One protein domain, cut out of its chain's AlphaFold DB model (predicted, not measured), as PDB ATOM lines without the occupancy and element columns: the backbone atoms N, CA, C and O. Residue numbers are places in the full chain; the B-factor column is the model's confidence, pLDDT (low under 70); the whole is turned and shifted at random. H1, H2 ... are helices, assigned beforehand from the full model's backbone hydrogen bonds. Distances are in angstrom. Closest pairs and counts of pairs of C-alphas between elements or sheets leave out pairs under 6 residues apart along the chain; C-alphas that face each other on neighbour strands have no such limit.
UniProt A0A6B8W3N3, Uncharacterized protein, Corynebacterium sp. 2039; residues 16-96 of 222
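What this domain is: This is residues 16 to 96 of the 222 residues of an uncharacterized protein of Corynebacterium sp. 2039 (UniProt A0A6B8W3N3). One long helix, H1, makes one side of the model, and short H3 packs across its second half. H2, H4 and H5 gather on the side of H3 away from H1, making a small cluster of crossed helices. The printed part has 81 residues with five named helices, H1 to H5 in chain order, and no named strand: its class is all helix. It is compact, with a radius of gyration of the C-alphas of 12.8 A and spans of 38 by 36 by 21 A.

Where its parts are: Find C-alpha 16 at (193.952, 123.031, 189.834); from there H1, residues 16 to 38, runs 32.8 A to C-alpha 38 at (162.725, 133.092, 191.461). H2, residues 45 to 60, is 22.9 A long. H3 is residues 71 to 77, H4 residues 81 to 87, and H5 residues 89 to 94, ending at C-alpha 94 at (184.691, 147.508, 187.012).

How they stand to each other: Look at residues 28 to 36 of H1, which alone touch H3: the closest C-alphas, Ala 32 and Tyr 73, are 5.2 A apart, about perpendicular at 81 degrees. H3, the hub, also touches H4, closest at C-alphas 75 and 82, 4.6 A, and only just touches H2 with 3 pairs within 8 A, closest at C-alphas 48 and 71, 6.1 A. H2 touches H5 at a steep tilt of 56 degrees, closest at C-alphas 54 and 90, 6.0 A. H4 and H5 touch only at the corner, closest at C-alphas 85 and 92, 5.4 A. H1 is apart from H2, H4 and H5. In each helix every O i to N i+4 pair is within hydrogen-bond range.

The domain as a whole: The farthest C-alphas, Asp 16 and Ala 87, are 38.2 A apart. The printed part has no cut and no long link. Mean pLDDT of the printed part is 88.1; residues 16 to 22 and 25 are under 70.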
ATOM      1  N   ASP A  16     195.063 123.305 188.901       46.09
ATOM      2  CA  ASP A  16     193.952 123.031 189.834       46.09
ATOM      3  C   ASP A  16     193.238 124.308 190.309       46.09
ATOM      4  O   ASP A  16     192.027 124.304 190.532       46.09
ATOM      5  N   THR A  17     193.963 125.418 190.442       54.81
ATOM      6  CA  THR A  17     193.412 126.732 190.816       54.81
ATOM      7  C   THR A  17     192.493 127.280 189.730       54.81
ATOM      8  O   THR A  17     191.407 127.770 190.032       54.81
ATOM      9  N   THR A  18     192.879 127.114 188.467       57.88
ATOM     10  CA  THR A  18     192.128 127.582 187.296       57.88
ATOM     11  C   THR A  18     190.820 126.806 187.132       57.88
ATOM     12  O   THR A  18     189.764 127.405 186.945       57.88
ATOM     13  N   LEU A  19     190.850 125.479 187.315       61.12
ATOM     14  CA  LEU A  19     189.649 124.632 187.300       61.12
ATOM     15  C   LEU A  19     188.701 124.912 188.477       61.12
ATOM     16  O   LEU A  19     187.479 124.885 188.309       61.12
ATOM     17  N   LEU A  20     189.237 125.163 189.675       63.22
ATOM     18  CA  LEU A  20     188.433 125.507 190.852       63.22
ATOM     19  C   LEU A  20     187.797 126.895 190.725       63.22
ATOM     20  O   LEU A  20     186.615 127.038 191.038       63.22
ATOM     21  N   SER A  21     188.546 127.879 190.220       61.94
ATOM     22  CA  SER A  21     188.040 129.218 189.908       61.94
ATOM     23  C   SER A  21     186.903 129.134 188.885       61.94
ATOM     24  O   SER A  21     185.777 129.495 189.211       61.94
ATOM     25  N   GLN A  22     187.117 128.487 187.733       64.62
ATOM     26  CA  GLN A  22     186.089 128.325 186.694       64.62
ATOM     27  C   GLN A  22     184.799 127.656 187.199       64.62
ATOM     28  O   GLN A  22     183.688 128.075 186.850       64.62
ATOM     29  N   LYS A  23     184.918 126.620 188.041       71.06
ATOM     30  CA  LYS A  23     183.755 125.966 188.665       71.06
ATOM     31  C   LYS A  23     182.991 126.917 189.585       71.06
ATOM     32  O   LYS A  23     181.763 126.938 189.535       71.06
ATOM     33  N   ARG A  24     183.690 127.706 190.406       72.62
ATOM     34  CA  ARG A  24     183.076 128.701 191.300       72.62
ATOM     35  C   ARG A  24     182.374 129.804 190.515       72.62
ATOM     36  O   ARG A  24     181.242 130.141 190.842       72.62
ATOM     37  N   SER A  25     182.979 130.281 189.435       69.88
ATOM     38  CA  SER A  25     182.391 131.298 188.559       69.88
ATOM     39  C   SER A  25     181.114 130.812 187.883       69.88
ATOM     40  O   SER A  25     180.102 131.505 187.875       69.88
ATOM     41  N   THR A  26     181.121 129.573 187.386       77.00
ATOM     42  CA  THR A  26     179.935 128.959 186.772       77.00
ATOM     43  C   THR A  26     178.803 128.806 187.794       77.00
ATOM     44  O   THR A  26     177.637 129.054 187.486       77.00
ATOM     45  N   LEU A  27     179.140 128.446 189.038       81.06
ATOM     46  CA  LEU A  27     178.178 128.391 190.141       81.06
ATOM     47  C   LEU A  27     177.630 129.776 190.506       81.06
ATOM     48  O   LEU A  27     176.444 129.882 190.805       81.06
ATOM     49  N   ALA A  28     178.454 130.826 190.474       82.00
ATOM     50  CA  ALA A  28     178.029 132.194 190.768       82.00
ATOM     51  C   ALA A  28     176.996 132.698 189.750       82.00
ATOM     52  O   ALA A  28     175.912 133.131 190.137       82.00
ATOM     53  N   ILE A  29     177.274 132.523 188.454       84.12
ATOM     54  CA  ILE A  29     176.335 132.858 187.373       84.12
ATOM     55  C   ILE A  29     175.047 132.045 187.518       84.12
ATOM     56  O   ILE A  29     173.950 132.598 187.499       84.12
ATOM     57  N   SER A  30     175.158 130.731 187.743       84.19
ATOM     58  CA  SER A  30     173.982 129.875 187.918       84.19
ATOM     59  C   SER A  30     173.119 130.298 189.111       84.19
ATOM     60  O   SER A  30     171.894 130.228 189.018       84.19
ATOM     61  N   ARG A  31     173.729 130.757 190.212       86.88
ATOM     62  CA  ARG A  31     173.011 131.307 191.372       86.88
ATOM     63  C   ARG A  31     172.303 132.611 191.029       86.88
ATOM     64  O   ARG A  31     171.128 132.743 191.356       86.88
ATOM     65  N   ALA A  32     172.977 133.534 190.345       86.75
ATOM     66  CA  ALA A  32     172.375 134.793 189.916       86.75
ATOM     67  C   ALA A  32     171.179 134.554 188.977       86.75
ATOM     68  O   ALA A  32     170.110 135.131 189.165       86.75
ATOM     69  N   GLN A  33     171.310 133.620 188.031       88.88
ATOM     70  CA  GLN A  33     170.223 133.211 187.140       88.88
ATOM     71  C   GLN A  33     169.061 132.549 187.890       88.88
ATOM     72  O   GLN A  33     167.900 132.837 187.599       88.88
ATOM     73  N   ALA A  34     169.343 131.661 188.849       89.69
ATOM     74  CA  ALA A  34     168.308 131.038 189.671       89.69
ATOM     75  C   ALA A  34     167.545 132.094 190.484       89.69
ATOM     76  O   ALA A  34     166.317 132.125 190.441       89.69
ATOM     77  N   TYR A  35     168.268 133.017 191.119       88.88
ATOM     78  CA  TYR A  35     167.683 134.128 191.862       88.88
ATOM     79  C   TYR A  35     166.821 135.032 190.971       88.88
ATOM     80  O   TYR A  35     165.693 135.366 191.330       88.88
ATOM     81  N   ALA A  36     167.308 135.384 189.777       89.75
ATOM     82  CA  ALA A  36     166.548 136.168 188.806       89.75
ATOM     83  C   ALA A  36     165.237 135.467 188.408       89.75
ATOM     84  O   ALA A  36     164.181 136.099 188.388       89.75
ATOM     85  N   ARG A  37     165.274 134.146 188.170       91.06
ATOM     86  CA  ARG A  37     164.073 133.347 187.862       91.06
ATOM     87  C   ARG A  37     163.087 133.307 189.026       91.06
ATOM     88  O   ARG A  37     161.898 133.506 188.803       91.06
ATOM     89  N   GLU A  38     163.563 133.088 190.251       91.50
ATOM     90  CA  GLU A  38     162.725 133.092 191.461       91.50
ATOM     91  C   GLU A  38     162.038 134.445 191.682       91.50
ATOM     92  O   GLU A  38     160.895 134.507 192.135       91.50
ATOM     93  N   ARG A  39     162.717 135.537 191.322       88.69
ATOM     94  CA  ARG A  39     162.182 136.902 191.379       88.69
ATOM     95  C   ARG A  39     161.324 137.284 190.171       88.69
ATOM     96  O   ARG A  39     160.786 138.390 190.162       88.69
ATOM     97  N   GLY A  40     161.195 136.411 189.171       88.31
ATOM     98  CA  GLY A  40     160.475 136.699 187.931       88.31
ATOM     99  C   GLY A  40     161.093 137.846 187.129       88.31
ATOM    100  O   GLY A  40     160.375 138.566 186.439       88.31
ATOM    101  N   TRP A  41     162.404 138.062 187.255       89.75
ATOM    102  CA  TRP A  41     163.107 139.092 186.500       89.75
ATOM    103  C   TRP A  41     163.142 138.725 185.019       89.75
ATOM    104  O   TRP A  41     163.549 137.625 184.641       89.75
ATOM    105  N   VAL A  42     162.715 139.672 184.190       89.94
ATOM    106  CA  VAL A  42     162.791 139.594 182.734       89.94
ATOM    107  C   VAL A  42     163.692 140.729 182.286       89.94
ATOM    108  O   VAL A  42     163.368 141.899 182.497       89.94
ATOM    109  N   PHE A  43     164.832 140.371 181.711       92.38
ATOM    110  CA  PHE A  43     165.791 141.335 181.196       92.38
ATOM    111  C   PHE A  43     165.473 141.657 179.739       92.38
ATOM    112  O   PHE A  43     164.999 140.800 178.994       92.38
ATOM    113  N   THR A  44     165.678 142.910 179.349       94.19
ATOM    114  CA  THR A  44     165.405 143.369 177.987       94.19
ATOM    115  C   THR A  44     166.626 143.173 177.096       94.19
ATOM    116  O   THR A  44     167.761 143.243 177.564       94.19
ATOM    117  N   GLU A  45     166.403 143.027 175.788       94.38
ATOM    118  CA  GLU A  45     167.489 143.002 174.794       94.38
ATOM    119  C   GLU A  45     168.387 144.242 174.906       94.38
ATOM    120  O   GLU A  45     169.601 144.152 174.770       94.38
ATOM    121  N   GLN A  46     167.808 145.401 175.239       94.94
ATOM    122  CA  GLN A  46     168.569 146.627 175.475       94.94
ATOM    123  C   GLN A  46     169.553 146.487 176.647       94.94
ATOM    124  O   GLN A  46     170.674 146.977 176.555       94.94
ATOM    125  N   GLN A  47     169.157 145.845 177.747       95.12
ATOM    126  CA  GLN A  47     170.032 145.654 178.911       95.12
ATOM    127  C   GLN A  47     171.190 144.703 178.587       95.12
ATOM    128  O   GLN A  47     172.325 144.952 178.989       95.12
ATOM    129  N   GLU A  48     170.917 143.642 177.828       95.19
ATOM    130  CA  GLU A  48     171.949 142.719 177.351       95.19
ATOM    131  C   GLU A  48     172.902 143.392 176.354       95.19
ATOM    132  O   GLU A  48     174.116 143.204 176.445       95.19
ATOM    133  N   GLN A  49     172.372 144.228 175.458       96.50
ATOM    134  CA  GLN A  49     173.173 144.988 174.501       96.50
ATOM    135  C   GLN A  49     174.107 145.972 175.211       96.50
ATOM    136  O   GLN A  49     175.291 146.003 174.893       96.50
ATOM    137  N   VAL A  50     173.612 146.711 176.215       96.81
ATOM    138  CA  VAL A  50     174.457 147.608 177.022       96.81
ATOM    139  C   VAL A  50     175.587 146.825 177.681       96.81
ATOM    140  O   VAL A  50     176.738 147.214 177.540       96.81
ATOM    141  N   LEU A  51     175.305 145.682 178.318       97.06
ATOM    142  CA  LEU A  51     176.359 144.834 178.884       97.06
ATOM    143  C   LEU A  51     177.393 144.408 177.831       97.06
ATOM    144  O   LEU A  51     178.595 144.505 178.083       97.06
ATOM    145  N   SER A  52     176.940 143.954 176.662       96.81
ATOM    146  CA  SER A  52     177.821 143.533 175.570       96.81
ATOM    147  C   SER A  52     178.723 144.675 175.090       96.81
ATOM    148  O   SER A  52     179.941 144.503 175.006       96.81
ATOM    149  N   ASP A  53     178.146 145.847 174.824       96.81
ATOM    150  CA  ASP A  53     178.874 147.021 174.335       96.81
ATOM    151  C   ASP A  53     179.856 147.543 175.389       96.81
ATOM    152  O   ASP A  53     181.007 147.850 175.073       96.81
ATOM    153  N   THR A  54     179.456 147.574 176.662       96.81
ATOM    154  CA  THR A  54     180.334 147.976 177.766       96.81
ATOM    155  C   THR A  54     181.510 147.015 177.923       96.81
ATOM    156  O   THR A  54     182.651 147.466 178.029       96.81
ATOM    157  N   LEU A  55     181.283 145.697 177.886       96.81
ATOM    158  CA  LEU A  55     182.369 144.710 177.932       96.81
ATOM    159  C   LEU A  55     183.323 144.870 176.742       96.81
ATOM    160  O   LEU A  55     184.543 144.798 176.913       96.81
ATOM    161  N   GLN A  56     182.786 145.132 175.548       96.50
ATOM    162  CA  GLN A  56     183.597 145.400 174.367       96.50
ATOM    163  C   GLN A  56     184.433 146.674 174.542       96.50
ATOM    164  O   GLN A  56     185.632 146.644 174.266       96.50
ATOM    165  N   ASN A  57     183.849 147.765 175.035       95.56
ATOM    166  CA  ASN A  57     184.563 149.017 175.284       95.56
ATOM    167  C   ASN A  57     185.678 148.830 176.316       95.56
ATOM    168  O   ASN A  57     186.829 149.153 176.033       95.56
ATOM    169  N   LEU A  58     185.383 148.219 177.467       96.50
ATOM    170  CA  LEU A  58     186.372 147.917 178.508       96.50
ATOM    171  C   LEU A  58     187.534 147.062 177.976       96.50
ATOM    172  O   LEU A  58     188.701 147.331 178.285       96.50
ATOM    173  N   SER A  59     187.248 146.099 177.095       95.50
ATOM    174  CA  SER A  59     188.282 145.263 176.481       95.50
ATOM    175  C   SER A  59     189.287 146.052 175.630       95.50
ATOM    176  O   SER A  59     190.465 145.690 175.585       95.50
ATOM    177  N   GLN A  60     188.879 147.168 175.012       95.81
ATOM    178  CA  GLN A  60     189.777 148.037 174.234       95.81
ATOM    179  C   GLN A  60     190.846 148.699 175.120       95.81
ATOM    180  O   GLN A  60     191.958 148.975 174.661       95.81
ATOM    181  N   PHE A  61     190.539 148.883 176.406       96.00
ATOM    182  CA  PHE A  61     191.456 149.400 177.424       96.00
ATOM    183  C   PHE A  61     192.240 148.293 178.147       96.00
ATOM    184  O   PHE A  61     193.105 148.589 178.971       96.00
ATOM    185  N   GLY A  62     192.014 147.026 177.781       94.06
ATOM    186  CA  GLY A  62     192.704 145.863 178.340       94.06
ATOM    187  C   GLY A  62     192.058 145.287 179.597       94.06
ATOM    188  O   GLY A  62     192.695 144.465 180.260       94.06
ATOM    189  N   PHE A  63     190.828 145.696 179.914       95.38
ATOM    190  CA  PHE A  63     190.036 145.104 180.984       95.38
ATOM    191  C   PHE A  63     189.280 143.891 180.450       95.38
ATOM    192  O   PHE A  63     188.356 144.010 179.646       95.38
ATOM    193  N   HIS A  64     189.676 142.712 180.913       93.12
ATOM    194  CA  HIS A  64     189.035 141.452 180.577       93.12
ATOM    195  C   HIS A  64     188.527 140.804 181.861       93.12
ATOM    196  O   HIS A  64     189.307 140.653 182.807       93.12
ATOM    197  N   PRO A  65     187.245 140.417 181.921       91.00
ATOM    198  CA  PRO A  65     186.745 139.744 183.098       91.00
ATOM    199  C   PRO A  65     187.376 138.348 183.182       91.00
ATOM    200  O   PRO A  65     187.476 137.633 182.182       91.00
ATOM    201  N   GLY A  66     187.784 137.936 184.381       84.75
ATOM    202  CA  GLY A  66     188.309 136.591 184.631       84.75
ATOM    203  C   GLY A  66     187.254 135.495 184.457       84.75
ATOM    204  O   GLY A  66     187.585 134.311 184.389       84.75
ATOM    205  N   THR A  67     185.977 135.879 184.378       82.88
ATOM    206  CA  THR A  67     184.830 134.977 184.309       82.88
ATOM    207  C   THR A  67     183.756 135.524 183.373       82.88
ATOM    208  O   THR A  67     183.646 136.740 183.236       82.88
ATOM    209  N   PRO A  68     182.908 134.677 182.763       86.19
ATOM    210  CA  PRO A  68     181.746 135.166 182.027       86.19
ATOM    211  C   PRO A  68     180.813 135.982 182.934       86.19
ATOM    212  O   PRO A  68     180.671 135.674 184.118       86.19
ATOM    213  N   ILE A  69     180.181 137.010 182.376       90.25
ATOM    214  CA  ILE A  69     179.235 137.887 183.074       90.25
ATOM    215  C   ILE A  69     177.988 137.978 182.201       90.25
ATOM    216  O   ILE A  69     178.095 138.210 180.998       90.25
ATOM    217  N   ASP A  70     176.817 137.786 182.801       92.81
ATOM    218  CA  ASP A  70     175.530 138.043 182.163       92.81
ATOM    219  C   ASP A  70     174.748 139.110 182.936       92.81
ATOM    220  O   ASP A  70     175.142 139.562 184.016       92.81
ATOM    221  N   ILE A  71     173.622 139.543 182.377       94.69
ATOM    222  CA  ILE A  71     172.831 140.619 182.970       94.69
ATOM    223  C   ILE A  71     172.223 140.224 184.326       94.69
ATOM    224  O   ILE A  71     172.040 141.075 185.198       94.69
ATOM    225  N   ALA A  72     171.970 138.928 184.546       93.06
ATOM    226  CA  ALA A  72     171.502 138.414 185.827       93.06
ATOM    227  C   ALA A  72     172.581 138.553 186.904       93.06
ATOM    228  O   ALA A  72     172.280 138.969 188.024       93.06
ATOM    229  N   TYR A  73     173.835 138.263 186.552       93.25
ATOM    230  CA  TYR A  73     174.993 138.482 187.407       93.25
ATOM    231  C   TYR A  73     175.102 139.954 187.804       93.25
ATOM    232  O   TYR A  73     175.195 140.261 188.991       93.25
ATOM    233  N   VAL A  74     175.022 140.865 186.830       93.75
ATOM    234  CA  VAL A  74     175.068 142.312 187.087       93.75
ATOM    235  C   VAL A  74     173.933 142.733 188.018       93.75
ATOM    236  O   VAL A  74     174.178 143.386 189.027       93.75
ATOM    237  N   ALA A  75     172.698 142.315 187.739       92.00
ATOM    238  CA  ALA A  75     171.542 142.660 188.562       92.00
ATOM    239  C   ALA A  75     171.639 142.124 190.002       92.00
ATOM    240  O   ALA A  75     171.091 142.738 190.918       92.00
ATOM    241  N   TYR A  76     172.321 140.993 190.202       90.25
ATOM    242  CA  TYR A  76     172.529 140.381 191.512       90.25
ATOM    243  C   TYR A  76     173.689 141.020 192.297       90.25
ATOM    244  O   TYR A  76     173.563 141.216 193.504       90.25
ATOM    245  N   HIS A  77     174.806 141.334 191.631       89.56
ATOM    246  CA  HIS A  77     176.053 141.760 192.280       89.56
ATOM    247  C   HIS A  77     176.299 143.276 192.277       89.56
ATOM    248  O   HIS A  77     177.069 143.755 193.107       89.56
ATOM    249  N   CYS A  78     175.672 144.044 191.382       90.38
ATOM    250  CA  CYS A  78     175.832 145.499 191.341       90.38
ATOM    251  C   CYS A  78     175.179 146.151 192.567       90.38
ATOM    252  O   CYS A  78     173.999 145.932 192.866       90.38
ATOM    253  N   GLN A  79     175.934 146.993 193.274       83.94
ATOM    254  CA  GLN A  79     175.413 147.751 194.403       83.94
ATOM    255  C   GLN A  79     174.432 148.822 193.901       83.94
ATOM    256  O   GLN A  79     174.792 149.718 193.152       83.94
ATOM    257  N   GLY A  80     173.164 148.734 194.311       86.19
ATOM    258  CA  GLY A  80     172.083 149.551 193.733       86.19
ATOM    259  C   GLY A  80     171.376 148.888 192.543       86.19
ATOM    260  O   GLY A  80     170.408 149.439 192.016       86.19
ATOM    261  N   GLY A  81     171.799 147.675 192.180       90.31
ATOM    262  CA  GLY A  81     171.146 146.814 191.208       90.31
ATOM    263  C   GLY A  81     171.226 147.330 189.776       90.31
ATOM    264  O   GLY A  81     171.990 148.229 189.433       90.31
ATOM    265  N   LEU A  82     170.385 146.756 188.919       92.81
ATOM    266  CA  LEU A  82     170.457 146.979 187.478       92.81
ATOM    267  C   LEU A  82     170.261 148.449 187.070       92.81
ATOM    268  O   LEU A  82     170.874 148.897 186.112       92.81
ATOM    269  N   ALA A  83     169.452 149.219 187.802       92.25
ATOM    270  CA  ALA A  83     169.249 150.639 187.510       92.25
ATOM    271  C   ALA A  83     170.543 151.456 187.651       92.25
ATOM    272  O   ALA A  83     170.785 152.354 186.848       92.25
ATOM    273  N   ARG A  84     171.381 151.122 188.641       92.38
ATOM    274  CA  ARG A  84     172.691 151.747 188.844       92.38
ATOM    275  C   ARG A  84     173.630 151.405 187.690       92.38
ATOM    276  O   ARG A  84     174.196 152.311 187.090       92.38
ATOM    277  N   PHE A  85     173.711 150.122 187.333       95.31
ATOM    278  CA  PHE A  85     174.489 149.674 186.179       95.31
ATOM    279  C   PHE A  85     174.075 150.394 184.893       95.31
ATOM    280  O   PHE A  85     174.928 150.900 184.184       95.31
ATOM    281  N   MET A  86     172.775 150.503 184.612       95.44
ATOM    282  CA  MET A  86     172.307 151.174 183.395       95.44
ATOM    283  C   MET A  86     172.632 152.673 183.362       95.44
ATOM    284  O   MET A  86     172.659 153.247 182.278       95.44
ATOM    285  N   ALA A  87     172.848 153.306 184.519       94.06
ATOM    286  CA  ALA A  87     173.267 154.700 184.597       94.06
ATOM    287  C   ALA A  87     174.778 154.863 184.373       94.06
ATOM    288  O   ALA A  87     175.178 155.802 183.699       94.06
ATOM    289  N   GLN A  88     175.604 153.960 184.919       93.88
ATOM    290  CA  GLN A  88     177.071 154.037 184.837       93.88
ATOM    291  C   GLN A  88     177.703 152.676 184.488       93.88
ATOM    292  O   GLN A  88     178.345 152.053 185.342       93.88
ATOM    293  N   PRO A  89     177.501 152.163 183.258       94.88
ATOM    294  CA  PRO A  89     177.823 150.776 182.927       94.88
ATOM    295  C   PRO A  89     179.291 150.398 183.148       94.88
ATOM    296  O   PRO A  89     179.575 149.367 183.761       94.88
ATOM    297  N   CYS A  90     180.236 151.216 182.683       94.50
ATOM    298  CA  CYS A  90     181.667 150.950 182.798       94.50
ATOM    299  C   CYS A  90     182.105 150.980 184.259       94.50
ATOM    300  O   CYS A  90     182.775 150.049 184.714       94.50
ATOM    301  N   ARG A  91     181.716 152.025 185.004       92.75
ATOM    302  CA  ARG A  91     182.089 152.161 186.422       92.75
ATOM    303  C   ARG A  91     181.555 151.005 187.252       92.75
ATOM    304  O   ARG A  91     182.299 150.426 188.039       92.75
ATOM    305  N   GLU A  92     180.286 150.660 187.069       93.56
ATOM    306  CA  GLU A  92     179.645 149.621 187.868       93.56
ATOM    307  C   GLU A  92     180.163 148.224 187.508       93.56
ATOM    308  O   GLU A  92     180.360 147.419 188.416       93.56
ATOM    309  N   LEU A  93     180.482 147.936 186.234       94.44
ATOM    310  CA  LEU A  93     181.134 146.669 185.876       94.44
ATOM    311  C   LEU A  93     182.509 146.528 186.515       94.44
ATOM    312  O   LEU A  93     182.800 145.484 187.096       94.44
ATOM    313  N   LEU A  94     183.346 147.561 186.439       94.19
ATOM    314  CA  LEU A  94     184.691 147.508 187.012       94.19
ATOM    315  C   LEU A  94     184.669 147.339 188.539       94.19
ATOM    316  O   LEU A  94     185.626 146.819 189.105       94.19
ATOM    317  N   LYS A  95     183.567 147.710 189.197       92.69
ATOM    318  CA  LYS A  95     183.333 147.508 190.634       92.69
ATOM    319  C   LYS A  95     182.767 146.137 190.998       92.69
ATOM    320  O   LYS A  95     182.642 145.829 192.184       92.69
ATOM    321  N   LEU A  96     182.419 145.299 190.022       91.88
ATOM    322  CA  LEU A  96     181.902 143.970 190.318       91.88
ATOM    323  C   LEU A  96     182.998 143.066 190.886       91.88
ATOM    324  O   LEU A  96     184.098 142.937 190.340       91.88
TER     325      LEU A  96